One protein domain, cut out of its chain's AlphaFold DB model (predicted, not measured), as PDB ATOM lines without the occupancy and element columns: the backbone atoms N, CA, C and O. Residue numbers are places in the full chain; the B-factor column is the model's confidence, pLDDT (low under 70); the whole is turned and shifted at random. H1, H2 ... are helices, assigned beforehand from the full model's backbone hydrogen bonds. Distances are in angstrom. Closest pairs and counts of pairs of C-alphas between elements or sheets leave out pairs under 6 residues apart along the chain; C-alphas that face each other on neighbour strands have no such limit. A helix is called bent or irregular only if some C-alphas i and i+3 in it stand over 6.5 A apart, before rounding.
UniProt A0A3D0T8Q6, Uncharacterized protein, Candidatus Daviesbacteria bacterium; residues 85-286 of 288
ATOM      1  N   VAL A  85     -31.814 -51.035  25.750       86.19
ATOM      2  CA  VAL A  85     -30.413 -50.685  25.444       86.19
ATOM      3  C   VAL A  85     -30.293 -49.338  24.722       86.19
ATOM      4  O   VAL A  85     -29.401 -48.557  25.041       86.19
ATOM      5  N   LYS A  86     -31.204 -49.022  23.789       90.00
ATOM      6  CA  LYS A  86     -31.159 -47.767  23.016       90.00
ATOM      7  C   LYS A  86     -31.438 -46.540  23.889       90.00
ATOM      8  O   LYS A  86     -30.862 -45.480  23.659       90.00
ATOM      9  N   GLN A  87     -32.324 -46.650  24.879       93.00
ATOM     10  CA  GLN A  87     -32.537 -45.567  25.845       93.00
ATOM     11  C   GLN A  87     -31.307 -45.366  26.731       93.00
ATOM     12  O   GLN A  87     -30.872 -44.227  26.909       93.00
ATOM     13  N   LEU A  88     -30.695 -46.460  27.198       92.75
ATOM     14  CA  LEU A  88     -29.470 -46.383  27.991       92.75
ATOM     15  C   LEU A  88     -28.316 -45.763  27.190       92.75
ATOM     16  O   LEU A  88     -27.544 -44.981  27.730       92.75
ATOM     17  N   GLU A  89     -28.227 -46.039  25.890       92.19
ATOM     18  CA  GLU A  89     -27.262 -45.396  24.989       92.19
ATOM     19  C   GLU A  89     -27.414 -43.883  24.930       92.19
ATOM     20  O   GLU A  89     -26.420 -43.159  24.970       92.19
ATOM     21  N   LYS A  90     -28.654 -43.394  24.831       94.88
ATOM     22  CA  LYS A  90     -28.934 -41.955  24.843       94.88
ATOM     23  C   LYS A  90     -28.568 -41.345  26.194       94.88
ATOM     24  O   LYS A  90     -27.929 -40.297  26.228       94.88
ATOM     25  N   TYR A  91     -28.918 -42.029  27.284       95.75
ATOM     26  CA  TYR A  91     -28.556 -41.622  28.639       95.75
ATOM     27  C   TYR A  91     -27.035 -41.534  28.825       95.75
ATOM     28  O   TYR A  91     -26.542 -40.506  29.277       95.75
ATOM     29  N   GLU A  92     -26.279 -42.558  28.416       94.81
ATOM     30  CA  GLU A  92     -24.814 -42.584  28.515       94.81
ATOM     31  C   GLU A  92     -24.164 -41.468  27.683       94.81
ATOM     32  O   GLU A  92     -23.240 -40.805  28.150       94.81
ATOM     33  N   LYS A  93     -24.656 -41.220  26.462       95.75
ATOM     34  CA  LYS A  93     -24.150 -40.129  25.614       95.75
ATOM     35  C   LYS A  93     -24.325 -38.767  26.284       95.75
ATOM     36  O   LYS A  93     -23.370 -37.994  26.311       95.75
ATOM     37  N   GLN A  94     -25.507 -38.497  26.839       96.56
ATOM     38  CA  GLN A  94     -25.782 -37.234  27.524       96.56
ATOM     39  C   GLN A  94     -24.989 -37.116  28.834       96.56
ATOM     40  O   GLN A  94     -24.373 -36.085  29.076       96.56
ATOM     41  N   PHE A  95     -24.902 -38.199  29.613       96.31
ATOM     42  CA  PHE A  95     -24.063 -38.290  30.810       96.31
ATOM     43  C   PHE A  95     -22.606 -37.892  30.526       96.31
ATOM     44  O   PHE A  95     -22.038 -37.054  31.225       96.31
ATOM     45  N   LEU A  96     -22.006 -38.459  29.474       95.56
ATOM     46  CA  LEU A  96     -20.630 -38.153  29.075       95.56
ATOM     47  C   LEU A  96     -20.477 -36.738  28.513       95.56
ATOM     48  O   LEU A  96     -19.397 -36.155  28.613       95.56
ATOM     49  N   LEU A  97     -21.502 -36.207  27.846       96.88
ATOM     50  CA  LEU A  97     -21.490 -34.845  27.317       96.88
ATOM     51  C   LEU A  97     -21.521 -33.825  28.458       96.88
ATOM     52  O   LEU A  97     -20.618 -32.998  28.554       96.88
ATOM     53  N   ASP A  98     -22.499 -33.928  29.356       96.88
ATOM     54  CA  ASP A  98     -22.668 -32.978  30.457       96.88
ATOM     55  C   ASP A  98     -21.531 -33.081  31.478       96.88
ATOM     56  O   ASP A  98     -21.053 -32.054  31.959       96.88
ATOM     57  N   GLY A  99     -21.012 -34.290  31.729       96.19
ATOM     58  CA  GLY A  99     -19.821 -34.480  32.563       96.19
ATOM     59  C   GLY A  99     -18.587 -33.783  31.991       96.19
ATOM     60  O   GLY A  99     -17.867 -33.095  32.714       96.19
ATOM     61  N   ARG A 100     -18.370 -33.881  30.671       97.00
ATOM     62  CA  ARG A 100     -17.277 -33.167  29.992       97.00
ATOM     63  C   ARG A 100     -17.488 -31.661  29.980       97.00
ATOM     64  O   ARG A 100     -16.530 -30.933  30.205       97.00
ATOM     65  N   ASN A 101     -18.709 -31.189  29.749       97.12
ATOM     66  CA  ASN A 101     -19.017 -29.759  29.783       97.12
ATOM     67  C   ASN A 101     -18.719 -29.164  31.162       97.12
ATOM     68  O   ASN A 101     -18.093 -28.106  31.247       97.12
ATOM     69  N   TYR A 102     -19.124 -29.860  32.226       95.19
ATOM     70  CA  TYR A 102     -18.856 -29.443  33.596       95.19
ATOM     71  C   TYR A 102     -17.346 -29.394  33.888       95.19
ATOM     72  O   TYR A 102     -16.829 -28.352  34.298       95.19
ATOM     73  N   LEU A 103     -16.622 -30.465  33.555       95.56
ATOM     74  CA  LEU A 103     -15.177 -30.554  33.767       95.56
ATOM     75  C   LEU A 103     -14.379 -29.533  32.949       95.56
ATOM     76  O   LEU A 103     -13.446 -28.918  33.461       95.56
ATOM     77  N   ASN A 104     -14.735 -29.331  31.682       96.50
ATOM     78  CA  ASN A 104     -14.050 -28.380  30.809       96.50
ATOM     79  C   ASN A 104     -14.208 -26.948  31.321       96.50
ATOM     80  O   ASN A 104     -13.237 -26.187  31.315       96.50
ATOM     81  N   LEU A 105     -15.402 -26.585  31.804       95.31
ATOM     82  CA  LEU A 105     -15.601 -25.284  32.433       95.31
ATOM     83  C   LEU A 105     -14.758 -25.161  33.708       95.31
ATOM     84  O   LEU A 105     -14.061 -24.163  33.866       95.31
ATOM     85  N   ALA A 106     -14.759 -26.172  34.581       93.81
ATOM     86  CA  ALA A 106     -13.949 -26.151  35.797       93.81
ATOM     87  C   ALA A 106     -12.447 -25.986  35.492       93.81
ATOM     88  O   ALA A 106     -11.777 -25.146  36.096       93.81
ATOM     89  N   LYS A 107     -11.927 -26.704  34.487       93.94
ATOM     90  CA  LYS A 107     -10.549 -26.550  33.995       93.94
ATOM     91  C   LYS A 107     -10.282 -25.128  33.499       93.94
ATOM     92  O   LYS A 107      -9.287 -24.524  33.899       93.94
ATOM     93  N   LYS A 108     -11.191 -24.553  32.706       92.62
ATOM     94  CA  LYS A 108     -11.095 -23.158  32.243       92.62
ATOM     95  C   LYS A 108     -11.053 -22.172  33.416       92.62
ATOM     96  O   LYS A 108     -10.216 -21.272  33.424       92.62
ATOM     97  N   ILE A 109     -11.903 -22.360  34.425       91.19
ATOM     98  CA  ILE A 109     -11.915 -21.537  35.644       91.19
ATOM     99  C   ILE A 109     -10.569 -21.635  36.366       91.19
ATOM    100  O   ILE A 109      -9.996 -20.611  36.734       91.19
ATOM    101  N   SER A 110     -10.013 -22.843  36.495       90.56
ATOM    102  CA  SER A 110      -8.761 -23.082  37.220       90.56
ATOM    103  C   SER A 110      -7.562 -22.305  36.659       90.56
ATOM    104  O   SER A 110      -6.698 -21.879  37.427       90.56
ATOM    105  N   ILE A 111      -7.537 -22.033  35.351       91.12
ATOM    106  CA  ILE A 111      -6.466 -21.277  34.680       91.12
ATOM    107  C   ILE A 111      -6.802 -19.793  34.466       91.12
ATOM    108  O   ILE A 111      -5.916 -19.007  34.150       91.12
ATOM    109  N   SER A 112      -8.055 -19.381  34.672       88.69
ATOM    110  CA  SER A 112      -8.489 -17.992  34.456       88.69
ATOM    111  C   SER A 112      -8.012 -17.064  35.575       88.69
ATOM    112  O   SER A 112      -8.008 -17.456  36.744       88.69
ATOM    113  N   ASN A 113      -7.634 -15.825  35.253       89.25
ATOM    114  CA  ASN A 113      -7.367 -14.802  36.267       89.25
ATOM    115  C   ASN A 113      -8.685 -14.114  36.660       89.25
ATOM    116  O   ASN A 113      -9.126 -13.196  35.973       89.25
ATOM    117  N   LEU A 114      -9.325 -14.602  37.728       87.31
ATOM    118  CA  LEU A 114     -10.637 -14.109  38.155       87.31
ATOM    119  C   LEU A 114     -10.595 -12.676  38.696       87.31
ATOM    120  O   LEU A 114     -11.574 -11.961  38.543       87.31
ATOM    121  N   GLU A 115      -9.463 -12.229  39.242       87.06
ATOM    122  CA  GLU A 115      -9.290 -10.871  39.789       87.06
ATOM    123  C   GLU A 115      -9.367  -9.786  38.704       87.06
ATOM    124  O   GLU A 115      -9.596  -8.619  38.996       87.06
ATOM    125  N   LYS A 116      -9.183 -10.166  37.433       90.38
ATOM    126  CA  LYS A 116      -9.294  -9.261  36.278       90.38
ATOM    127  C   LYS A 116     -10.699  -9.203  35.680       90.38
ATOM    128  O   LYS A 116     -10.900  -8.517  34.679       90.38
ATOM    129  N   LEU A 117     -11.645  -9.971  36.214       90.06
ATOM    130  CA  LEU A 117     -13.017  -9.991  35.727       90.06
ATOM    131  C   LEU A 117     -13.858  -8.989  36.517       90.06
ATOM    132  O   LEU A 117     -13.741  -8.889  37.731       90.06
ATOM    133  N   SER A 118     -14.739  -8.278  35.819       92.56
ATOM    134  CA  SER A 118     -15.782  -7.469  36.457       92.56
ATOM    135  C   SER A 118     -16.799  -8.346  37.191       92.56
ATOM    136  O   SER A 118     -17.020  -9.499  36.812       92.56
ATOM    137  N   ASP A 119     -17.525  -7.771  38.150       90.94
ATOM    138  CA  ASP A 119     -18.596  -8.458  38.888       90.94
ATOM    139  C   ASP A 119     -19.630  -9.109  37.965       90.94
ATOM    140  O   ASP A 119     -20.056 -10.241  38.185       90.94
ATOM    141  N   LYS A 120     -19.989  -8.443  36.861       93.69
ATOM    142  CA  LYS A 120     -20.914  -8.993  35.860       93.69
ATOM    143  C   LYS A 120     -20.353 -10.253  35.193       93.69
ATOM    144  O   LYS A 120     -21.088 -11.211  34.955       93.69
ATOM    145  N   GLN A 121     -19.057 -10.261  34.879       92.69
ATOM    146  CA  GLN A 121     -18.385 -11.424  34.293       92.69
ATOM    147  C   GLN A 121     -18.244 -12.558  35.311       92.69
ATOM    148  O   GLN A 121     -18.460 -13.717  34.956       92.69
ATOM    149  N   LEU A 122     -17.937 -12.231  36.568       90.44
ATOM    150  CA  LEU A 122     -17.854 -13.190  37.667       90.44
ATOM    151  C   LEU A 122     -19.208 -13.842  37.945       90.44
ATOM    152  O   LEU A 122     -19.293 -15.069  37.991       90.44
ATOM    153  N   LEU A 123     -20.278 -13.049  38.018       90.31
ATOM    154  CA  LEU A 123     -21.642 -13.547  38.165       90.31
ATOM    155  C   LEU A 123     -22.034 -14.448  36.992       90.31
ATOM    156  O   LEU A 123     -22.541 -15.548  37.203       90.31
ATOM    157  N   SER A 124     -21.760 -14.031  35.751       92.31
ATOM    158  CA  SER A 124     -22.048 -14.856  34.574       92.31
ATOM    159  C   SER A 124     -21.295 -16.188  34.608       92.31
ATOM    160  O   SER A 124     -21.869 -17.220  34.267       92.31
ATOM    161  N   LEU A 125     -20.025 -16.178  35.017       91.75
ATOM    162  CA  LEU A 125     -19.206 -17.381  35.138       91.75
ATOM    163  C   LEU A 125     -19.717 -18.302  36.251       91.75
ATOM    164  O   LEU A 125     -19.777 -19.518  36.069       91.75
ATOM    165  N   PHE A 126     -20.107 -17.723  37.388       89.81
ATOM    166  CA  PHE A 126     -20.706 -18.450  38.497       89.81
ATOM    167  C   PHE A 126     -22.007 -19.126  38.066       89.81
ATOM    168  O   PHE A 126     -22.137 -20.334  38.236       89.81
ATOM    169  N   LEU A 127     -22.939 -18.390  37.454       92.00
ATOM    170  CA  LEU A 127     -24.216 -18.937  36.988       92.00
ATOM    171  C   LEU A 127     -24.021 -20.045  35.947       92.00
ATOM    172  O   LEU A 127     -24.668 -21.087  36.038       92.00
ATOM    173  N   ASP A 128     -23.082 -19.870  35.014       93.44
ATOM    174  CA  ASP A 128     -22.750 -20.897  34.023       93.44
ATOM    175  C   ASP A 128     -22.162 -22.164  34.671       93.44
ATOM    176  O   ASP A 128     -22.487 -23.294  34.292       93.44
ATOM    177  N   HIS A 129     -21.335 -21.992  35.706       91.62
ATOM    178  CA  HIS A 129     -20.838 -23.100  36.516       91.62
ATOM    179  C   HIS A 129     -21.964 -23.801  37.281       91.62
ATOM    180  O   HIS A 129     -22.016 -25.033  37.283       91.62
ATOM    181  N   GLN A 130     -22.882 -23.048  37.894       89.38
ATOM    182  CA  GLN A 130     -24.036 -23.601  38.604       89.38
ATOM    183  C   GLN A 130     -24.951 -24.400  37.666       89.38
ATOM    184  O   GLN A 130     -25.332 -25.514  38.023       89.38
ATOM    185  N   ASP A 131     -25.256 -23.897  36.464       92.25
ATOM    186  CA  ASP A 131     -26.079 -24.616  35.478       92.25
ATOM    187  C   ASP A 131     -25.433 -25.948  35.077       92.25
ATOM    188  O   ASP A 131     -26.050 -27.007  35.215       92.25
ATOM    189  N   LYS A 132     -24.156 -25.931  34.672       93.75
ATOM    190  CA  LYS A 132     -23.442 -27.157  34.275       93.75
ATOM    191  C   LYS A 132     -23.317 -28.154  35.426       93.75
ATOM    192  O   LYS A 132     -23.542 -29.349  35.225       93.75
ATOM    193  N   ARG A 133     -23.019 -27.668  36.636       91.50
ATOM    194  CA  ARG A 133     -22.990 -28.483  37.857       91.50
ATOM    195  C   ARG A 133     -24.345 -29.138  38.098       91.50
ATOM    196  O   ARG A 133     -24.400 -30.344  38.298       91.50
ATOM    197  N   ASN A 134     -25.429 -28.367  38.064       91.75
ATOM    198  CA  ASN A 134     -26.784 -28.840  38.349       91.75
ATOM    199  C   ASN A 134     -27.272 -29.845  37.291       91.75
ATOM    200  O   ASN A 134     -27.821 -30.894  37.642       91.75
ATOM    201  N   ARG A 135     -26.997 -29.586  36.005       92.69
ATOM    202  CA  ARG A 135     -27.251 -30.538  34.913       92.69
ATOM    203  C   ARG A 135     -26.538 -31.859  35.150       92.69
ATOM    204  O   ARG A 135     -27.171 -32.910  35.083       92.69
ATOM    205  N   TYR A 136     -25.251 -31.821  35.491       93.38
ATOM    206  CA  TYR A 136     -24.494 -33.038  35.755       93.38
ATOM    207  C   TYR A 136     -24.917 -33.744  37.054       93.38
ATOM    208  O   TYR A 136     -25.019 -34.972  37.095       93.38
ATOM    209  N   SER A 137     -25.246 -32.989  38.103       92.38
ATOM    210  CA  SER A 137     -25.762 -33.515  39.371       92.38
ATOM    211  C   SER A 137     -27.049 -34.324  39.188       92.38
ATOM    212  O   SER A 137     -27.230 -35.327  39.879       92.38
ATOM    213  N   CYS A 138     -27.899 -33.971  38.215       93.38
ATOM    214  CA  CYS A 138     -29.054 -34.794  37.850       93.38
ATOM    215  C   CYS A 138     -28.637 -36.208  37.422       93.38
ATOM    216  O   CYS A 138     -29.248 -37.190  37.845       93.38
ATOM    217  N   PHE A 139     -27.569 -36.327  36.624       93.50
ATOM    218  CA  PHE A 139     -27.034 -37.618  36.204       93.50
ATOM    219  C   PHE A 139     -26.353 -38.384  37.333       93.50
ATOM    220  O   PHE A 139     -26.510 -39.603  37.405       93.50
ATOM    221  N   ALA A 140     -25.622 -37.701  38.218       89.94
ATOM    222  CA  ALA A 140     -25.042 -38.340  39.399       89.94
ATOM    223  C   ALA A 140     -26.138 -39.021  40.237       89.94
ATOM    224  O   ALA A 140     -26.000 -40.182  40.628       89.94
ATOM    225  N   TRP A 141     -27.271 -38.336  40.411       90.31
ATOM    226  CA  TRP A 141     -28.436 -38.860  41.115       90.31
ATOM    227  C   TRP A 141     -29.173 -39.962  40.376       90.31
ATOM    228  O   TRP A 141     -29.383 -41.032  40.940       90.31
ATOM    229  N   SER A 142     -29.534 -39.764  39.108       93.50
ATOM    230  CA  SER A 142     -30.215 -40.822  38.362       93.50
ATOM    231  C   SER A 142     -29.340 -42.065  38.217       93.50
ATOM    232  O   SER A 142     -29.864 -43.168  38.291       93.50
ATOM    233  N   ALA A 143     -28.014 -41.921  38.089       93.31
ATOM    234  CA  ALA A 143     -27.090 -43.053  38.098       93.31
ATOM    235  C   ALA A 143     -27.032 -43.744  39.465       93.31
ATOM    236  O   ALA A 143     -26.883 -44.958  39.526       93.31
ATOM    237  N   PHE A 144     -27.139 -43.012  40.575       90.44
ATOM    238  CA  PHE A 144     -27.263 -43.619  41.903       90.44
ATOM    239  C   PHE A 144     -28.548 -44.435  42.037       90.44
ATOM    240  O   PHE A 144     -28.478 -45.621  42.355       90.44
ATOM    241  N   ILE A 145     -29.687 -43.838  41.695       91.12
ATOM    242  CA  ILE A 145     -31.008 -44.464  41.809       91.12
ATOM    243  C   ILE A 145     -31.107 -45.707  40.913       91.12
ATOM    244  O   ILE A 145     -31.472 -46.794  41.361       91.12
ATOM    245  N   LEU A 146     -30.751 -45.555  39.636       93.44
ATOM    246  CA  LEU A 146     -30.869 -46.620  38.644       93.44
ATOM    247  C   LEU A 146     -29.853 -47.742  38.855       93.44
ATOM    248  O   LEU A 146     -30.131 -48.862  38.446       93.44
ATOM    249  N   ASN A 147     -28.705 -47.485  39.494       90.31
ATOM    250  CA  ASN A 147     -27.706 -48.528  39.718       90.31
ATOM    251  C   ASN A 147     -28.283 -49.699  40.514       90.31
ATOM    252  O   ASN A 147     -28.112 -50.842  40.104       90.31
ATOM    253  N   ASN A 148     -28.978 -49.416  41.618       86.50
ATOM    254  CA  ASN A 148     -29.550 -50.467  42.459       86.50
ATOM    255  C   ASN A 148     -30.638 -51.222  41.687       86.50
ATOM    256  O   ASN A 148     -30.573 -52.438  41.560       86.50
ATOM    257  N   TYR A 149     -31.545 -50.489  41.031       89.94
ATOM    258  CA  TYR A 149     -32.601 -51.085  40.212       89.94
ATOM    259  C   TYR A 149     -32.057 -51.999  39.095       89.94
ATOM    260  O   TYR A 149     -32.551 -53.106  38.869       89.94
ATOM    261  N   VAL A 150     -31.027 -51.544  38.377       91.62
ATOM    262  CA  VAL A 150     -30.406 -52.308  37.291       91.62
ATOM    263  C   VAL A 150     -29.641 -53.512  37.835       91.62
ATOM    264  O   VAL A 150     -29.767 -54.594  37.263       91.62
ATOM    265  N   ALA A 151     -28.893 -53.354  38.930       89.88
ATOM    266  CA  ALA A 151     -28.130 -54.431  39.558       89.88
ATOM    267  C   ALA A 151     -29.036 -55.538  40.118       89.88
ATOM    268  O   ALA A 151     -28.802 -56.713  39.832       89.88
ATOM    269  N   ASP A 152     -30.102 -55.181  40.836       90.38
ATOM    270  CA  ASP A 152     -31.044 -56.140  41.424       90.38
ATOM    271  C   ASP A 152     -31.730 -56.963  40.334       90.38
ATOM    272  O   ASP A 152     -31.768 -58.195  40.377       90.38
ATOM    273  N   ARG A 153     -32.199 -56.290  39.276       91.56
ATOM    274  CA  ARG A 153     -32.835 -56.966  38.145       91.56
ATOM    275  C   ARG A 153     -31.853 -57.821  37.347       91.56
ATOM    276  O   ARG A 153     -32.233 -58.892  36.882       91.56
ATOM    277  N   ALA A 154     -30.603 -57.389  37.194       92.50
ATOM    278  CA  ALA A 154     -29.579 -58.191  36.531       92.50
ATOM    279  C   ALA A 154     -29.233 -59.450  37.340       92.50
ATOM    280  O   ALA A 154     -29.115 -60.527  36.759       92.50
ATOM    281  N   THR A 155     -29.149 -59.335  38.668       91.44
ATOM    282  CA  THR A 155     -28.957 -60.474  39.576       91.44
ATOM    283  C   THR A 155     -30.126 -61.454  39.487       91.44
ATOM    284  O   THR A 155     -29.902 -62.645  39.295       91.44
ATOM    285  N   ALA A 156     -31.369 -60.964  39.513       92.94
ATOM    286  CA  ALA A 156     -32.558 -61.804  39.370       92.94
ATOM    287  C   ALA A 156     -32.620 -62.534  38.016       92.94
ATOM    288  O   ALA A 156     -32.998 -63.701  37.958       92.94
ATOM    289  N   ILE A 157     -32.216 -61.870  36.925       93.25
ATOM    290  CA  ILE A 157     -32.106 -62.488  35.593       93.25
ATOM    291  C   ILE A 157     -31.018 -63.565  35.568       93.25
ATOM    292  O   ILE A 157     -31.168 -64.572  34.881       93.25
ATOM    293  N   LEU A 158     -29.918 -63.352  36.290       93.12
ATOM    294  CA  LEU A 158     -28.768 -64.245  36.277       93.12
ATOM    295  C   LEU A 158     -28.952 -65.471  37.184       93.12
ATOM    296  O   LEU A 158     -28.443 -66.540  36.848       93.12
ATOM    297  N   GLU A 159     -29.690 -65.349  38.291       93.31
ATOM    298  CA  GLU A 159     -29.846 -66.407  39.301       93.31
ATOM    299  C   GLU A 159     -30.253 -67.776  38.709       93.31
ATOM    300  O   GLU A 159     -29.586 -68.765  39.021       93.31
ATOM    301  N   PRO A 160     -31.232 -67.883  37.782       94.00
ATOM    302  CA  PRO A 160     -31.589 -69.160  37.157       94.00
ATOM    303  C   PRO A 160     -30.447 -69.832  36.379       94.00
ATOM    304  O   PRO A 160     -30.441 -71.051  36.241       94.00
ATOM    305  N   TYR A 161     -29.477 -69.061  35.874       93.69
ATOM    306  CA  TYR A 161     -28.329 -69.578  35.121       93.69
ATOM    307  C   TYR A 161     -27.179 -70.038  36.022       93.69
ATOM    308  O   TYR A 161     -26.314 -70.795  35.574       93.69
ATOM    309  N   ILE A 162     -27.136 -69.555  37.269       93.00
ATOM    310  CA  ILE A 162     -25.996 -69.747  38.178       93.00
ATOM    311  C   ILE A 162     -26.336 -70.520  39.454       93.00
ATOM    312  O   ILE A 162     -25.433 -70.847  40.226       93.00
ATOM    313  N   LYS A 163     -27.615 -70.838  39.672       91.38
ATOM    314  CA  LYS A 163     -28.084 -71.599  40.831       91.38
ATOM    315  C   LYS A 163     -27.353 -72.943  40.941       91.38
ATOM    316  O   LYS A 163     -27.281 -73.700  39.978       91.38
ATOM    317  N   GLY A 164     -26.812 -73.230  42.126       87.12
ATOM    318  CA  GLY A 164     -26.105 -74.484  42.419       87.12
ATOM    319  C   GLY A 164     -24.706 -74.609  41.801       87.12
ATOM    320  O   GLY A 164     -24.106 -75.675  41.887       87.12
ATOM    321  N   ARG A 165     -24.163 -73.549  41.182       90.06
ATOM    322  CA  ARG A 165     -22.816 -73.577  40.600       90.06
ATOM    323  C   ARG A 165     -21.745 -73.122  41.596       90.06
ATOM    324  O   ARG A 165     -21.873 -72.060  42.202       90.06
ATOM    325  N   GLY A 166     -20.638 -73.864  41.680       87.25
ATOM    326  CA  GLY A 166     -19.472 -73.497  42.500       87.25
ATOM    327  C   GLY A 166     -18.676 -72.289  41.981       87.25
ATOM    328  O   GLY A 166     -17.937 -71.674  42.739       87.25
ATOM    329  N   ASP A 167     -18.857 -71.901  40.713       87.25
ATOM    330  CA  ASP A 167     -18.194 -70.754  40.070       87.25
ATOM    331  C   ASP A 167     -19.035 -69.457  40.105       87.25
ATOM    332  O   ASP A 167     -18.788 -68.531  39.331       87.25
ATOM    333  N   LYS A 168     -20.028 -69.362  41.007       88.56
ATOM    334  CA  LYS A 168     -20.990 -68.243  41.089       88.56
ATOM    335  C   LYS A 168     -20.316 -66.864  41.111       88.56
ATOM    336  O   LYS A 168     -20.680 -65.994  40.321       88.56
ATOM    337  N   GLN A 169     -19.323 -66.670  41.981       86.69
ATOM    338  CA  GLN A 169     -18.639 -65.379  42.109       86.69
ATOM    339  C   GLN A 169     -17.830 -65.028  40.853       86.69
ATOM    340  O   GLN A 169     -17.889 -63.899  40.383       86.69
ATOM    341  N   GLU A 170     -17.143 -66.004  40.252       87.12
ATOM    342  CA  GLU A 170     -16.380 -65.798  39.015       87.12
ATOM    343  C   GLU A 170     -17.290 -65.367  37.854       87.12
ATOM    344  O   GLU A 170     -16.918 -64.530  37.027       87.12
ATOM    345  N   ILE A 171     -18.511 -65.909  37.803       87.88
ATOM    346  CA  ILE A 171     -19.532 -65.508  36.834       87.88
ATOM    347  C   ILE A 171     -19.961 -64.057  37.054       87.88
ATOM    348  O   ILE A 171     -19.976 -63.282  36.095       87.88
ATOM    349  N   ILE A 172     -20.290 -63.688  38.293       88.06
ATOM    350  CA  ILE A 172     -20.690 -62.320  38.652       88.06
ATOM    351  C   ILE A 172     -19.567 -61.342  38.285       88.06
ATOM    352  O   ILE A 172     -19.810 -60.376  37.558       88.06
ATOM    353  N   ASP A 173     -18.329 -61.640  38.675       86.12
ATOM    354  CA  ASP A 173     -17.165 -60.803  38.382       86.12
ATOM    355  C   ASP A 173     -16.952 -60.633  36.870       86.12
ATOM    356  O   ASP A 173     -16.683 -59.530  36.396       86.12
ATOM    357  N   ALA A 174     -17.099 -61.701  36.079       86.25
ATOM    358  CA  ALA A 174     -16.941 -61.638  34.626       86.25
ATOM    359  C   ALA A 174     -18.064 -60.843  33.933       86.25
ATOM    360  O   ALA A 174     -17.825 -60.186  32.909       86.25
ATOM    361  N   LEU A 175     -19.290 -60.917  34.461       86.44
ATOM    362  CA  LEU A 175     -20.462 -60.274  33.869       86.44
ATOM    363  C   LEU A 175     -20.572 -58.792  34.223       86.44
ATOM    364  O   LEU A 175     -20.893 -57.985  33.348       86.44
ATOM    365  N   PHE A 176     -20.238 -58.433  35.460       87.12
ATOM    366  CA  PHE A 176     -20.346 -57.069  35.976       87.12
ATOM    367  C   PHE A 176     -19.014 -56.317  36.015       87.12
ATOM    368  O   PHE A 176     -18.960 -55.184  36.483       87.12
ATOM    369  N   ARG A 177     -17.934 -56.875  35.453       85.56
ATOM    370  CA  ARG A 177     -16.719 -56.092  35.201       85.56
ATOM    371  C   ARG A 177     -17.023 -54.932  34.245       85.56
ATOM    372  O   ARG A 177     -17.539 -55.174  33.145       85.56
ATOM    373  N   PRO A 178     -16.661 -53.687  34.593       82.19
ATOM    374  CA  PRO A 178     -16.981 -52.543  33.758       82.19
ATOM    375  C   PRO A 178     -16.225 -52.601  32.425       82.19
ATOM    376  O   PRO A 178     -15.095 -53.084  32.336       82.19
ATOM    377  N   GLN A 179     -16.861 -52.110  31.358       79.38
ATOM    378  CA  GLN A 179     -16.258 -52.076  30.016       79.38
ATOM    379  C   GLN A 179     -15.086 -51.087  29.916       79.38
ATOM    380  O   GLN A 179     -14.210 -51.248  29.068       79.38
ATOM    381  N   LYS A 180     -15.086 -50.065  30.774       86.12
ATOM    382  CA  LYS A 180     -14.052 -49.038  30.907       86.12
ATOM    383  C   LYS A 180     -13.715 -48.890  32.386       86.12
ATOM    384  O   LYS A 180     -14.590 -49.062  33.228       86.12
ATOM    385  N   ARG A 181     -12.467 -48.562  32.710       88.31
ATOM    386  CA  ARG A 181     -12.063 -48.308  34.096       88.31
ATOM    387  C   ARG A 181     -12.377 -46.855  34.450       88.31
ATOM    388  O   ARG A 181     -11.918 -45.952  33.755       88.31
ATOM    389  N   ALA A 182     -13.160 -46.654  35.507       91.38
ATOM    390  CA  ALA A 182     -13.214 -45.375  36.209       91.38
ATOM    391  C   ALA A 182     -11.870 -45.100  36.904       91.38
ATOM    392  O   ALA A 182     -11.018 -45.991  36.983       91.38
ATOM    393  N   ALA A 183     -11.664 -43.887  37.406       92.81
ATOM    394  CA  ALA A 183     -10.357 -43.409  37.840       92.81
ATOM    395  C   ALA A 183      -9.707 -44.289  38.921       92.81
ATOM    396  O   ALA A 183      -8.531 -44.611  38.791       92.81
ATOM    397  N   VAL A 184     -10.461 -44.763  39.921       90.81
ATOM    398  CA  VAL A 184      -9.927 -45.657  40.972       90.81
ATOM    399  C   VAL A 184      -9.450 -46.994  40.390       90.81
ATOM    400  O   VAL A 184      -8.336 -47.433  40.667       90.81
ATOM    401  N   LEU A 185     -10.254 -47.624  39.526       89.50
ATOM    402  CA  LEU A 185      -9.876 -48.878  38.861       89.50
ATOM    403  C   LEU A 185      -8.702 -48.674  37.895       89.50
ATOM    404  O   LEU A 185      -7.874 -49.568  37.717       89.50
ATOM    405  N   GLN A 186      -8.630 -47.509  37.248       92.31
ATOM    406  CA  GLN A 186      -7.523 -47.156  36.369       92.31
ATOM    407  C   GLN A 186      -6.238 -46.946  37.173       92.31
ATOM    408  O   GLN A 186      -5.201 -47.470  36.777       92.31
ATOM    409  N   LEU A 187      -6.310 -46.254  38.313       92.88
ATOM    410  CA  LEU A 187      -5.193 -46.085  39.237       92.88
ATOM    411  C   LEU A 187      -4.682 -47.448  39.714       92.88
ATOM    412  O   LEU A 187      -3.501 -47.735  39.548       92.88
ATOM    413  N   GLN A 188      -5.570 -48.326  40.191       90.94
ATOM    414  CA  GLN A 188      -5.211 -49.685  40.608       90.94
ATOM    415  C   GLN A 188      -4.502 -50.476  39.493       90.94
ATOM    416  O   GLN A 188      -3.565 -51.223  39.760       90.94
ATOM    417  N   TYR A 189      -4.921 -50.307  38.236       88.94
ATOM    418  CA  TYR A 189      -4.300 -50.969  37.086       88.94
ATOM    419  C   TYR A 189      -2.924 -50.396  36.705       88.94
ATOM    420  O   TYR A 189      -2.093 -51.136  36.165       88.94
ATOM    421  N   GLU A 190      -2.711 -49.091  36.899       91.56
ATOM    422  CA  GLU A 190      -1.482 -48.380  36.522       91.56
ATOM    423  C   GLU A 190      -0.407 -48.398  37.619       91.56
ATOM    424  O   GLU A 190       0.773 -48.211  37.306       91.56
ATOM    425  N   VAL A 191      -0.777 -48.661  38.878       91.12
ATOM    426  CA  VAL A 191       0.176 -48.869  39.979       91.12
ATOM    427  C   VAL A 191       1.129 -50.014  39.623       91.12
ATOM    428  O   VAL A 191       0.708 -51.095  39.216       91.12
ATOM    429  N   GLY A 192       2.436 -49.754  39.725       86.56
ATOM    430  CA  GLY A 192       3.493 -50.689  39.319       86.56
ATOM    431  C   GLY A 192       3.819 -50.695  37.818       86.56
ATOM    432  O   GLY A 192       4.761 -51.369  37.417       86.56
ATOM    433  N   LYS A 193       3.084 -49.941  36.984       90.44
ATOM    434  CA  LYS A 193       3.335 -49.806  35.529       90.44
ATOM    435  C   LYS A 193       3.740 -48.401  35.095       90.44
ATOM    436  O   LYS A 193       4.183 -48.212  33.965       90.44
ATOM    437  N   ARG A 194       3.502 -47.400  35.939       92.75
ATOM    438  CA  ARG A 194       3.779 -45.985  35.675       92.75
ATOM    439  C   ARG A 194       4.544 -45.380  36.842       92.75
ATOM    440  O   ARG A 194       4.427 -45.847  37.974       92.75
ATOM    441  N   GLU A 195       5.293 -44.322  36.559       95.00
ATOM    442  CA  GLU A 195       6.036 -43.583  37.574       95.00
ATOM    443  C   GLU A 195       5.112 -42.894  38.584       95.00
ATOM    444  O   GLU A 195       4.028 -42.411  38.244       95.00
ATOM    445  N   PHE A 196       5.577 -42.795  39.831       95.12
ATOM    446  CA  PHE A 196       4.815 -42.215  40.936       95.12
ATOM    447  C   PHE A 196       4.331 -40.787  40.648       95.12
ATOM    448  O   PHE A 196       3.153 -40.493  40.836       95.12
ATOM    449  N   ASN A 197       5.213 -39.906  40.161       97.00
ATOM    450  CA  ASN A 197       4.865 -38.501  39.914       97.00
ATOM    451  C   ASN A 197       3.783 -38.360  38.835       97.00
ATOM    452  O   ASN A 197       2.884 -37.533  38.978       97.00
ATOM    453  N   TYR A 198       3.825 -39.199  37.796       97.00
ATOM    454  CA  TYR A 198       2.775 -39.248  36.780       97.00
ATOM    455  C   TYR A 198       1.424 -39.646  37.391       97.00
ATOM    456  O   TYR A 198       0.414 -38.986  37.146       97.00
ATOM    457  N   LEU A 199       1.402 -40.704  38.211       96.31
ATOM    458  CA  LEU A 199       0.183 -41.168  38.881       96.31
ATOM    459  C   LEU A 199      -0.376 -40.107  39.835       96.31
ATOM    460  O   LEU A 199      -1.575 -39.843  39.821       96.31
ATOM    461  N   TYR A 200       0.491 -39.477  40.624       97.38
ATOM    462  CA  TYR A 200       0.108 -38.426  41.559       97.38
ATOM    463  C   TYR A 200      -0.562 -37.253  40.839       97.38
ATOM    464  O   TYR A 200      -1.692 -36.893  41.165       97.38
ATOM    465  N   GLU A 201       0.078 -36.698  39.806       96.50
ATOM    466  CA  GLU A 201      -0.489 -35.570  39.060       96.50
ATOM    467  C   GLU A 201      -1.825 -35.922  38.401       96.50
ATOM    468  O   GLU A 201      -2.747 -35.103  38.384       96.50
ATOM    469  N   LYS A 202      -1.958 -37.161  37.921       96.19
ATOM    470  CA  LYS A 202      -3.168 -37.651  37.263       96.19
ATOM    471  C   LYS A 202      -4.331 -37.929  38.217       96.19
ATOM    472  O   LYS A 202      -5.470 -37.823  37.771       96.19
ATOM    473  N   PHE A 203      -4.082 -38.297  39.478       96.69
ATOM    474  CA  PHE A 203      -5.114 -38.832  40.384       96.69
ATOM    475  C   PHE A 203      -5.251 -38.120  41.741       96.69
ATOM    476  O   PHE A 203      -6.154 -38.460  42.505       96.69
ATOM    477  N   LYS A 204      -4.441 -37.099  42.052       95.62
ATOM    478  CA  LYS A 204      -4.516 -36.344  43.325       95.62
ATOM    479  C   LYS A 204      -5.866 -35.679  43.623       95.62
ATOM    480  O   LYS A 204      -6.101 -35.265  44.752       95.62
ATOM    481  N   TRP A 205      -6.747 -35.563  42.632       95.38
ATOM    482  CA  TRP A 205      -8.096 -35.000  42.757       95.38
ATOM    483  C   TRP A 205      -9.143 -35.997  43.278       95.38
ATOM    484  O   TRP A 205     -10.244 -35.589  43.639       95.38
ATOM    485  N   LEU A 206      -8.833 -37.297  43.351       94.38
ATOM    486  CA  LEU A 206      -9.765 -38.335  43.808       94.38
ATOM    487  C   LEU A 206     -10.440 -38.098  45.180       94.38
ATOM    488  O   LEU A 206     -11.599 -38.508  45.307       94.38
ATOM    489  N   PRO A 207      -9.817 -37.472  46.198       91.81
ATOM    490  CA  PRO A 207     -10.483 -37.204  47.475       91.81
ATOM    491  C   PRO A 207     -11.377 -35.957  47.449       91.81
ATOM    492  O   PRO A 207     -12.059 -35.701  48.436       91.81
ATOM    493  N   CYS A 208     -11.407 -35.179  46.358       90.94
ATOM    494  CA  CYS A 208     -12.196 -33.948  46.248       90.94
ATOM    495  C   CYS A 208     -13.698 -34.246  46.103       90.94
ATOM    496  O   CYS A 208     -14.293 -34.017  45.052       90.94
ATOM    497  N   LEU A 209     -14.313 -34.807  47.147       85.12
ATOM    498  CA  LEU A 209     -15.731 -35.151  47.175       85.12
ATOM    499  C   LEU A 209     -16.611 -33.914  47.080       85.12
ATOM    500  O   LEU A 209     -17.651 -33.978  46.442       85.12
ATOM    501  N   ASP A 210     -16.217 -32.808  47.675       83.12
ATOM    502  CA  ASP A 210     -16.959 -31.565  47.663       83.12
ATOM    503  C   ASP A 210     -16.003 -30.378  47.833       83.12
ATOM    504  O   ASP A 210     -14.787 -30.539  47.967       83.12
ATOM    505  N   ILE A 211     -16.552 -29.169  47.802       79.38
ATOM    506  CA  ILE A 211     -15.811 -27.907  47.841       79.38
ATOM    507  C   ILE A 211     -14.919 -27.740  49.082       79.38
ATOM    508  O   ILE A 211     -13.977 -26.962  49.060       79.38
ATOM    509  N   HIS A 212     -15.153 -28.472  50.165       81.62
ATOM    510  CA  HIS A 212     -14.307 -28.402  51.359       81.62
ATOM    511  C   HIS A 212     -13.175 -29.445  51.351       81.62
ATOM    512  O   HIS A 212     -12.199 -29.303  52.089       81.62
ATOM    513  N   ASN A 213     -13.257 -30.478  50.503       86.62
ATOM    514  CA  ASN A 213     -12.254 -31.535  50.461       86.62
ATOM    515  C   ASN A 213     -11.029 -31.100  49.645       86.62
ATOM    516  O   ASN A 213     -11.119 -30.637  48.501       86.62
ATOM    517  N   LYS A 214      -9.850 -31.291  50.238       90.19
ATOM    518  CA  LYS A 214      -8.564 -30.966  49.617       90.19
ATOM    519  C   LYS A 214      -8.085 -32.120  48.726       90.19
ATOM    520  O   LYS A 214      -8.411 -33.272  49.007       90.19
ATOM    521  N   PRO A 215      -7.324 -31.831  47.655       93.50
ATOM    522  CA  PRO A 215      -6.611 -32.874  46.923       93.50
ATOM    523  C   PRO A 215      -5.587 -33.551  47.830       93.50
ATOM    524  O   PRO A 215      -5.099 -32.927  48.773       93.50
ATOM    525  N   TRP A 216      -5.214 -34.783  47.491       95.56
ATOM    526  CA  TRP A 216      -4.179 -35.496  48.230       95.56
ATOM    527  C   TRP A 216      -2.835 -34.780  48.145       95.56
ATOM    528  O   TRP A 216      -2.435 -34.312  47.073       95.56
ATOM    529  N   THR A 217      -2.109 -34.769  49.259       96.56
ATOM    530  CA  THR A 217      -0.664 -34.523  49.263       96.56
ATOM    531  C   THR A 217       0.082 -35.708  48.643       96.56
ATOM    532  O   THR A 217      -0.487 -36.781  48.404       96.56
ATOM    533  N   LYS A 218       1.380 -35.544  48.361       97.12
ATOM    534  CA  LYS A 218       2.195 -36.659  47.850       97.12
ATOM    535  C   LYS A 218       2.272 -37.793  48.870       97.12
ATOM    536  O   LYS A 218       2.255 -38.959  48.484       97.12
ATOM    537  N   GLU A 219       2.338 -37.457  50.150       96.88
ATOM    538  CA  GLU A 219       2.441 -38.384  51.272       96.88
ATOM    539  C   GLU A 219       1.151 -39.196  51.425       96.88
ATOM    540  O   GLU A 219       1.201 -40.425  51.447       96.88
ATOM    541  N   GLU A 220      -0.005 -38.524  51.420       96.50
ATOM    542  CA  GLU A 220      -1.324 -39.168  51.459       96.50
ATOM    543  C   GLU A 220      -1.534 -40.080  50.245       96.50
ATOM    544  O   GLU A 220      -1.972 -41.223  50.383       96.50
ATOM    545  N   PHE A 221      -1.167 -39.608  49.048       96.62
ATOM    546  CA  PHE A 221      -1.268 -40.406  47.830       96.62
ATOM    547  C   PHE A 221      -0.365 -41.641  47.882       96.62
ATOM    548  O   PHE A 221      -0.797 -42.736  47.520       96.62
ATOM    549  N   LYS A 222       0.879 -41.482  48.355       94.94
ATOM    550  CA  LYS A 222       1.835 -42.581  48.533       94.94
ATOM    551  C   LYS A 222       1.292 -43.635  49.486       94.94
ATOM    552  O   LYS A 222       1.442 -44.817  49.194       94.94
ATOM    553  N   GLU A 223       0.660 -43.232  50.584       94.06
ATOM    554  CA  GLU A 223       0.034 -44.168  51.516       94.06
ATOM    555  C   GLU A 223      -1.143 -44.901  50.864       94.06
ATOM    556  O   GLU A 223      -1.205 -46.128  50.890       94.06
ATOM    557  N   HIS A 224      -2.021 -44.165  50.178       91.94
ATOM    558  CA  HIS A 224      -3.202 -44.729  49.532       91.94
ATOM    559  C   HIS A 224      -2.855 -45.837  48.523       91.94
ATOM    560  O   HIS A 224      -3.438 -46.926  48.554       91.94
ATOM    561  N   ILE A 225      -1.864 -45.601  47.654       92.44
ATOM    562  CA  ILE A 225      -1.521 -46.548  46.584       92.44
ATOM    563  C   ILE A 225      -0.806 -47.815  47.070       92.44
ATOM    564  O   ILE A 225      -0.761 -48.793  46.321       92.44
ATOM    565  N   LYS A 226      -0.285 -47.851  48.309       88.88
ATOM    566  CA  LYS A 226       0.304 -49.080  48.878       88.88
ATOM    567  C   LYS A 226      -0.705 -50.226  48.879       88.88
ATOM    568  O   LYS A 226      -0.336 -51.365  48.595       88.88
ATOM    569  N   SER A 227      -1.981 -49.911  49.110       83.62
ATOM    570  CA  SER A 227      -3.083 -50.878  49.125       83.62
ATOM    571  C   SER A 227      -3.352 -51.545  47.765       83.62
ATOM    572  O   SER A 227      -3.933 -52.629  47.716       83.62
ATOM    573  N   PHE A 228      -2.889 -50.960  46.653       83.31
ATOM    574  CA  PHE A 228      -3.155 -51.464  45.299       83.31
ATOM    575  C   PHE A 228      -2.164 -52.523  44.800       83.31
ATOM    576  O   PHE A 228      -2.398 -53.139  43.762       83.31
ATOM    577  N   THR A 229      -1.089 -52.798  45.539       62.50
ATOM    578  CA  THR A 229       0.026 -53.659  45.094       62.50
ATOM    579  C   THR A 229      -0.279 -55.166  45.019       62.50
ATOM    580  O   THR A 229       0.597 -55.946  44.657       62.50
ATOM    581  N   LYS A 230      -1.516 -55.613  45.286       56.72
ATOM    582  CA  LYS A 230      -1.901 -57.043  45.309       56.72
ATOM    583  C   LYS A 230      -2.938 -57.452  44.254       56.72
ATOM    584  O   LYS A 230      -3.830 -58.251  44.542       56.72
ATOM    585  N   VAL A 231      -2.845 -56.962  43.017       56.22
ATOM    586  CA  VAL A 231      -3.658 -57.546  41.931       56.22
ATOM    587  C   VAL A 231      -2.979 -58.817  41.431       56.22
ATOM    588  O   VAL A 231      -2.118 -58.790  40.557       56.22
ATOM    589  N   VAL A 232      -3.369 -59.950  42.015       54.91
ATOM    590  CA  VAL A 232      -3.033 -61.277  41.490       54.91
ATOM    591  C   VAL A 232      -3.535 -61.345  40.046       54.91
ATOM    592  O   VAL A 232      -4.725 -61.136  39.803       54.91
ATOM    593  N   ASN A 233      -2.642 -61.642  39.097       53.34
ATOM    594  CA  ASN A 233      -2.963 -61.906  37.689       53.34
ATOM    595  C   ASN A 233      -3.827 -63.181  37.572       53.34
ATOM    596  O   ASN A 233      -3.375 -64.225  37.103       53.34
ATOM    597  N   LYS A 234      -5.084 -63.135  38.020       61.34
ATOM    598  CA  LYS A 234      -6.056 -64.187  37.723       61.34
ATOM    599  C   LYS A 234      -6.404 -64.102  36.243       61.34
ATOM    600  O   LYS A 234      -6.690 -63.027  35.721       61.34
ATOM    601  N   LYS A 235      -6.384 -65.252  35.567       66.94
ATOM    602  CA  LYS A 235      -6.748 -65.371  34.153       66.94
ATOM    603  C   LYS A 235      -8.189 -64.893  33.975       66.94
ATOM    604  O   LYS A 235      -9.134 -65.552  34.392       66.94
ATOM    605  N   GLU A 236      -8.349 -63.713  33.393       73.00
ATOM    606  CA  GLU A 236      -9.643 -63.057  33.280       73.00
ATOM    607  C   GLU A 236     -10.547 -63.766  32.256       73.00
ATOM    608  O   GLU A 236     -10.211 -63.865  31.073       73.00
ATOM    609  N   ILE A 237     -11.729 -64.225  32.682       79.44
ATOM    610  CA  ILE A 237     -12.750 -64.709  31.747       79.44
ATOM    611  C   ILE A 237     -13.479 -63.515  31.133       79.44
ATOM    612  O   ILE A 237     -14.028 -62.663  31.828       79.44
ATOM    613  N   SER A 238     -13.513 -63.460  29.802       85.31
ATOM    614  CA  SER A 238     -14.236 -62.407  29.097       85.31
ATOM    615  C   SER A 238     -15.750 -62.598  29.197       85.31
ATOM    616  O   SER A 238     -16.265 -63.714  29.118       85.31
ATOM    617  N   PHE A 239     -16.479 -61.483  29.263       86.56
ATOM    618  CA  PHE A 239     -17.944 -61.455  29.222       86.56
ATOM    619  C   PHE A 239     -18.522 -62.325  28.097       86.56
ATOM    620  O   PHE A 239     -19.364 -63.180  28.344       86.56
ATOM    621  N   LYS A 240     -18.004 -62.190  26.866       87.50
ATOM    622  CA  LYS A 240     -18.463 -62.983  25.711       87.50
ATOM    623  C   LYS A 240     -18.288 -64.488  25.935       87.50
ATOM    624  O   LYS A 240     -19.156 -65.264  25.543       87.50
ATOM    625  N   LYS A 241     -17.178 -64.907  26.556       88.94
ATOM    626  CA  LYS A 241     -16.927 -66.316  26.884       88.94
ATOM    627  C   LYS A 241     -17.899 -66.806  27.959       88.94
ATOM    628  O   LYS A 241     -18.429 -67.904  27.821       88.94
ATOM    629  N   MET A 242     -18.181 -65.983  28.969       90.38
ATOM    630  CA  MET A 242     -19.107 -66.335  30.048       90.38
ATOM    631  C   MET A 242     -20.556 -66.462  29.560       90.38
ATOM    632  O   MET A 242     -21.211 -67.463  29.834       90.38
ATOM    633  N   ILE A 243     -21.026 -65.517  28.740       90.88
ATOM    634  CA  ILE A 243     -22.360 -65.574  28.121       90.88
ATOM    635  C   ILE A 243     -22.538 -66.847  27.283       90.88
ATOM    636  O   ILE A 243     -23.565 -67.517  27.391       90.88
ATOM    637  N   LYS A 244     -21.528 -67.217  26.479       90.12
ATOM    638  CA  LYS A 244     -21.549 -68.462  25.693       90.12
ATOM    639  C   LYS A 244     -21.590 -69.705  26.586       90.12
ATOM    640  O   LYS A 244     -22.367 -70.612  26.312       90.12
ATOM    641  N   LYS A 245     -20.791 -69.730  27.662       90.19
ATOM    642  CA  LYS A 245     -20.748 -70.836  28.636       90.19
ATOM    643  C   LYS A 245     -22.108 -71.058  29.307       90.19
ATOM    644  O   LYS A 245     -22.518 -72.200  29.474       90.19
ATOM    645  N   LEU A 246     -22.802 -69.978  29.662       91.06
ATOM    646  CA  LEU A 246     -24.083 -70.024  30.373       91.06
ATOM    647  C   LEU A 246     -25.302 -70.181  29.455       91.06
ATOM    648  O   LEU A 246     -26.408 -70.347  29.956       91.06
ATOM    649  N   LYS A 247     -25.116 -70.132  28.126       92.62
ATOM    650  CA  LYS A 247     -26.198 -70.220  27.129       92.62
ATOM    651  C   LYS A 247     -27.350 -69.240  27.429       92.62
ATOM    652  O   LYS A 247     -28.523 -69.605  27.371       92.62
ATOM    653  N   ILE A 248     -27.010 -67.991  27.766       92.75
ATOM    654  CA  ILE A 248     -27.999 -66.975  28.160       92.75
ATOM    655  C   ILE A 248     -28.936 -66.633  26.994       92.75
ATOM    656  O   ILE A 248     -28.490 -66.404  25.866       92.75
ATOM    657  N   LYS A 249     -30.244 -66.563  27.272       93.00
ATOM    658  CA  LYS A 249     -31.270 -66.196  26.285       93.00
ATOM    659  C   LYS A 249     -31.059 -64.768  25.771       93.00
ATOM    660  O   LYS A 249     -30.692 -63.868  26.520       93.00
ATOM    661  N   LYS A 250     -31.391 -64.516  24.498       89.12
ATOM    662  CA  LYS A 250     -31.211 -63.201  23.843       89.12
ATOM    663  C   LYS A 250     -31.870 -62.037  24.600       89.12
ATOM    664  O   LYS A 250     -31.278 -60.966  24.686       89.12
ATOM    665  N   LYS A 251     -33.074 -62.241  25.147       87.06
ATOM    666  CA  LYS A 251     -33.805 -61.224  25.927       87.06
ATOM    667  C   LYS A 251     -33.067 -60.851  27.220       87.06
ATOM    668  O   LYS A 251     -32.964 -59.674  27.545       87.06
ATOM    669  N   ASP A 252     -32.521 -61.845  27.910       92.00
ATOM    670  CA  ASP A 252     -31.785 -61.662  29.164       92.00
ATOM    671  C   ASP A 252     -30.415 -61.030  28.905       92.00
ATOM    672  O   ASP A 252     -30.001 -60.114  29.614       92.00
ATOM    673  N   LEU A 253     -29.755 -61.443  27.819       90.56
ATOM    674  CA  LEU A 253     -28.489 -60.871  27.371       90.56
ATOM    675  C   LEU A 253     -28.587 -59.358  27.147       90.56
ATOM    676  O   LEU A 253     -27.705 -58.630  27.592       90.56
ATOM    677  N   GLN A 254     -29.669 -58.873  26.526       89.56
ATOM    678  CA  GLN A 254     -29.874 -57.432  26.328       89.56
ATOM    679  C   GLN A 254     -29.853 -56.661  27.651       89.56
ATOM    680  O   GLN A 254     -29.261 -55.586  27.723       89.56
ATOM    681  N   TYR A 255     -30.467 -57.203  28.703       91.00
ATOM    682  CA  TYR A 255     -30.481 -56.551  30.011       91.00
ATOM    683  C   TYR A 255     -29.125 -56.661  30.725       91.00
ATOM    684  O   TYR A 255     -28.674 -55.701  31.345       91.00
ATOM    685  N   LEU A 256     -28.432 -57.797  30.607       91.19
ATOM    686  CA  LEU A 256     -27.090 -57.960  31.178       91.19
ATOM    687  C   LEU A 256     -26.058 -57.039  30.506       91.19
ATOM    688  O   LEU A 256     -25.200 -56.480  31.191       91.19
ATOM    689  N   ASP A 257     -26.175 -56.806  29.196       89.00
ATOM    690  CA  ASP A 257     -25.369 -55.808  28.482       89.00
ATOM    691  C   ASP A 257     -25.625 -54.391  29.019       89.00
ATOM    692  O   ASP A 257     -24.682 -53.613  29.200       89.00
ATOM    693  N   MET A 258     -26.884 -54.055  29.323       89.75
ATOM    694  CA  MET A 258     -27.227 -52.786  29.972       89.75
ATOM    695  C   MET A 258     -26.589 -52.673  31.353       89.75
ATOM    696  O   MET A 258     -25.949 -51.664  31.649       89.75
ATOM    697  N   ALA A 259     -26.715 -53.714  32.174       90.81
ATOM    698  CA  ALA A 259     -26.161 -53.727  33.519       90.81
ATOM    699  C   ALA A 259     -24.643 -53.539  33.507       90.81
ATOM    700  O   ALA A 259     -24.126 -52.687  34.225       90.81
ATOM    701  N   LYS A 260     -23.935 -54.226  32.603       89.44
ATOM    702  CA  LYS A 260     -22.488 -54.069  32.434       89.44
ATOM    703  C   LYS A 260     -22.071 -52.634  32.092       89.44
ATOM    704  O   LYS A 260     -21.055 -52.147  32.589       89.44
ATOM    705  N   ARG A 261     -22.829 -51.946  31.232       89.31
ATOM    706  CA  ARG A 261     -22.576 -50.529  30.905       89.31
ATOM    707  C   ARG A 261     -22.835 -49.626  32.105       89.31
ATOM    708  O   ARG A 261     -22.080 -48.686  32.339       89.31
ATOM    709  N   PHE A 262     -23.866 -49.942  32.882       89.75
ATOM    710  CA  PHE A 262     -24.238 -49.169  34.058       89.75
ATOM    711  C   PHE A 262     -23.177 -49.203  35.161       89.75
ATOM    712  O   PHE A 262     -23.002 -48.195  35.839       89.75
ATOM    713  N   VAL A 263     -22.412 -50.296  35.287       88.44
ATOM    714  CA  VAL A 263     -21.274 -50.361  36.225       88.44
ATOM    715  C   VAL A 263     -20.271 -49.237  35.949       88.44
ATOM    716  O   VAL A 263     -19.887 -48.520  36.867       88.44
ATOM    717  N   TYR A 264     -19.913 -49.006  34.680       90.06
ATOM    718  CA  TYR A 264     -19.024 -47.893  34.333       90.06
ATOM    719  C   TYR A 264     -19.652 -46.532  34.655       90.06
ATOM    720  O   TYR A 264     -18.985 -45.685  35.235       90.06
ATOM    721  N   ILE A 265     -20.925 -46.317  34.307       92.06
ATOM    722  CA  ILE A 265     -21.625 -45.051  34.582       92.06
ATOM    723  C   ILE A 265     -21.651 -44.761  36.087       92.06
ATOM    724  O   ILE A 265     -21.385 -43.634  36.503       92.06
ATOM    725  N   LYS A 266     -21.970 -45.773  36.900       89.06
ATOM    726  CA  LYS A 266     -22.021 -45.682  38.360       89.06
ATOM    727  C   LYS A 266     -20.686 -45.212  38.931       89.06
ATOM    728  O   LYS A 266     -20.702 -44.339  39.791       89.06
ATOM    729  N   ASP A 267     -19.571 -45.748  38.446       86.75
ATOM    730  CA  ASP A 267     -18.249 -45.384  38.953       86.75
ATOM    731  C   ASP A 267     -17.776 -44.033  38.381       86.75
ATOM    732  O   ASP A 267     -17.355 -43.146  39.119       86.75
ATOM    733  N   ALA A 268     -17.940 -43.819  37.072       91.62
ATOM    734  CA  ALA A 268     -17.508 -42.602  36.383       91.62
ATOM    735  C   ALA A 268     -18.284 -41.345  36.806       91.62
ATOM    736  O   ALA A 268     -17.823 -40.230  36.558       91.62
ATOM    737  N   ARG A 269     -19.467 -41.489  37.428       90.94
ATOM    738  CA  ARG A 269     -20.254 -40.332  37.884       90.94
ATOM    739  C   ARG A 269     -19.511 -39.494  38.920       90.94
ATOM    740  O   ARG A 269     -19.675 -38.280  38.989       90.94
ATOM    741  N   ASP A 270     -18.725 -40.166  39.757       90.25
ATOM    742  CA  ASP A 270     -17.953 -39.521  40.802       90.25
ATOM    743  C   ASP A 270     -16.654 -38.933  40.242       90.25
ATOM    744  O   ASP A 270     -16.209 -37.913  40.757       90.25
ATOM    745  N   ASP A 271     -16.103 -39.493  39.160       93.94
ATOM    746  CA  ASP A 271     -14.881 -38.994  38.518       93.94
ATOM    747  C   ASP A 271     -15.057 -37.563  37.999       93.94
ATOM    748  O   ASP A 271     -14.381 -36.649  38.468       93.94
ATOM    749  N   PHE A 272     -16.018 -37.335  37.092       93.94
ATOM    750  CA  PHE A 272     -16.261 -35.996  36.538       93.94
ATOM    751  C   PHE A 272     -16.575 -34.981  37.633       93.94
ATOM    752  O   PHE A 272     -16.149 -33.832  37.553       93.94
ATOM    753  N   ARG A 273     -17.322 -35.402  38.655       91.69
ATOM    754  CA  ARG A 273     -17.715 -34.554  39.776       91.69
ATOM    755  C   ARG A 273     -16.500 -34.110  40.587       91.69
ATOM    756  O   ARG A 273     -16.271 -32.913  40.721       91.69
ATOM    757  N   ARG A 274     -15.710 -35.069  41.078       93.12
ATOM    758  CA  ARG A 274     -14.542 -34.812  41.932       93.12
ATOM    759  C   ARG A 274     -13.454 -34.049  41.188       93.12
ATOM    760  O   ARG A 274     -12.880 -33.108  41.728       93.12
ATOM    761  N   GLU A 275     -13.207 -34.413  39.932       94.69
ATOM    762  CA  GLU A 275     -12.225 -33.723  39.097       94.69
ATOM    763  C   GLU A 275     -12.667 -32.275  38.823       94.69
ATOM    764  O   GLU A 275     -11.862 -31.351  38.935       94.69
ATOM    765  N   SER A 276     -13.957 -32.042  38.548       93.50
ATOM    766  CA  SER A 276     -14.482 -30.679  38.372       93.50
ATOM    767  C   SER A 276     -14.342 -29.855  39.649       93.50
ATOM    768  O   SER A 276     -13.830 -28.740  39.586       93.50
ATOM    769  N   VAL A 277     -14.718 -30.418  40.804       90.94
ATOM    770  CA  VAL A 277     -14.538 -29.772  42.112       90.94
ATOM    771  C   VAL A 277     -13.076 -29.396  42.316       90.94
ATOM    772  O   VAL A 277     -12.791 -28.238  42.595       90.94
ATOM    773  N   PHE A 278     -12.137 -30.319  42.109       93.06
ATOM    774  CA  PHE A 278     -10.705 -30.044  42.242       93.06
ATOM    775  C   PHE A 278     -10.255 -28.809  41.445       93.06
ATOM    776  O   PHE A 278      -9.542 -27.954  41.978       93.06
ATOM    777  N   TYR A 279     -10.694 -28.685  40.189       92.00
ATOM    778  CA  TYR A 279     -10.317 -27.559  39.337       92.00
ATOM    779  C   TYR A 279     -11.030 -26.247  39.712       92.00
ATOM    780  O   TYR A 279     -10.414 -25.182  39.638       92.00
ATOM    781  N   SER A 280     -12.294 -26.287  40.143       86.38
ATOM    782  CA  SER A 280     -13.067 -25.078  40.459       86.38
ATOM    783  C   SER A 280     -12.855 -24.549  41.887       86.38
ATOM    784  O   SER A 280     -12.981 -23.343  42.120       86.38
ATOM    785  N   ASN A 281     -12.519 -25.429  42.839       74.94
ATOM    786  CA  ASN A 281     -12.515 -25.157  44.283       74.94
ATOM    787  C   ASN A 281     -11.579 -23.996  44.681       74.94
ATOM    788  O   ASN A 281     -11.955 -23.110  45.442       74.94
ATOM    789  N   LYS A 282     -10.387 -23.905  44.082       61.62
ATOM    790  CA  LYS A 282      -9.384 -22.894  44.471       61.62
ATOM    791  C   LYS A 282      -9.739 -21.441  44.129       61.62
ATOM    792  O   LYS A 282      -9.046 -20.543  44.604       61.62
ATOM    793  N   LYS A 283     -10.736 -21.201  43.270       63.88
ATOM    794  CA  LYS A 283     -10.960 -19.878  42.666       63.88
ATOM    795  C   LYS A 283     -12.375 -19.332  42.841       63.88
ATOM    796  O   LYS A 283     -12.503 -18.144  43.096       63.88
ATOM    797  N   ILE A 284     -13.416 -20.164  42.771       58.47
ATOM    798  CA  ILE A 284     -14.804 -19.673  42.898       58.47
ATOM    799  C   ILE A 284     -15.117 -19.231  44.334       58.47
ATOM    800  O   ILE A 284     -15.763 -18.210  44.520       58.47
ATOM    801  N   LEU A 285     -14.609 -19.944  45.345       53.81
ATOM    802  CA  LEU A 285     -14.839 -19.612  46.759       53.81
ATOM    803  C   LEU A 285     -14.079 -18.375  47.254       53.81
ATOM    804  O   LEU A 285     -14.326 -17.934  48.363       53.81
ATOM    805  N   LYS A 286     -13.123 -17.850  46.479       51.03
ATOM    806  CA  LYS A 286     -12.394 -16.619  46.831       51.03
ATOM    807  C   LYS A 286     -13.084 -15.348  46.334       51.03
ATOM    808  O   LYS A 286     -12.655 -14.259  46.687       51.03
TER     809      LYS A 286
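Overview. This is residues 85 to 286 of the 288 residues of an uncharacterized protein of Candidatus Daviesbacteria bacterium (UniProt A0A3D0T8Q6). Three long helices, H2, H1 and H8, make an up-and-down bundle, their centres in a triangle, and H2 runs almost the whole length of the domain. Short H3 and H7 pack together at one end of this bundle, while between them the chain swings out to one side in a wide, open loop that holds the three small helices H4, H5 and H6. The printed part has 202 residues with eight named helices, H1 to H8 in order along the chain, and no named strand; its class is all helix. It is only just loose, close to compact, with a radius of gyration of the C-alphas of 20.2 A, and it is only just flat, spanning 66 by 39 by 21 A.

Along the chain. Start with the longest helix, H2, residues 119 to 162: find C-alpha 119 at (-18.596, -8.458, 38.888) and run 61.7 A to C-alpha 162 at (-25.996, -69.747, 38.178). H2 has a kink of 29 degrees near residue 147, and it is irregular, but only just, with C-alphas 157 and 160 6.9 A apart. Before it, H1 covers residues 85 to 111 and 39.0 A, beginning at C-alpha 85, (-30.413, -50.685, 25.444). The last helix, H8, residues 250 to 284, runs 50.3 A to C-alpha 284 at (-14.804, -19.673, 42.898). H8 has a kink of 29 degrees near residue 278 and is irregular, but only just, with C-alphas 279 and 282 7.0 A apart. The short helices are H3, residues 168 to 176; H4, residues 183 to 190; H5, residues 196 to 203; H6, residues 218 to 226; and H7, residues 239 to 246.

Arrangement. Look first at the bundle of H1, H2 and H8, up and down, which means that each runs against the one before it in the chain. H2 touches H8 at a shallow tilt of 28 degrees, opposite ways, with Ala 140 and Arg 269 the closest C-alphas at 5.4 A. H1 touches H8 at a shallow tilt of 13 degrees, the same way; their closest C-alphas, those of Leu 103 and Ser 276, are 4.7 A apart. H1 and H2 form a helical hairpin at 34.7 degrees, a shallow tilt only just short of steep; H1 touches with residues 95 to 106 alone, and C-alphas 102 and 132 are the closest at 5.2 A. H8 is the hub, touching three helices; with residues 256 to 263 alone it touches H3, at a steep tilt of 62 degrees, where the C-alphas of Phe 176 and Lys 260 are the closest at 5.1 A. H3 touches H7 at a steep tilt of 41 degrees, opposite ways, the closest C-alphas being those of Leu 175 and Phe 239 at 5.4 A. H4 is close to H8 but not clearly touching, about perpendicular to it at 82 degrees, with the C-alphas of Ala 183 and Asp 271 the closest at 6.4 A. H4 and H5 form a helical hairpin, their closest C-alphas, 187 and 199, 7.3 A apart. H6 touches no helix but is near H5, the C-alphas of Tyr 200 and Phe 221 being the closest at 6.7 A. In H1, H3, H4, H5 and H7 every O i to N i+4 pair is within hydrogen-bond range; in H2 it is 35 of 40, in H6 4 of 5 and in H8 24 of 31.

Size, cuts and confidence. The two C-alphas farthest apart, those of Ser 118 and Gly 164, are 68.1 A from each other. The printed part has no cut. The links H5 to H6, residues 204 to 217, and H6 to H7, residues 227 to 238, are long. Watch the B-factor column: the mean pLDDT of the printed part is 89.1, but residues 229 to 235 and 282 to 286, of which 282 to 284 belong to H8, are under 70.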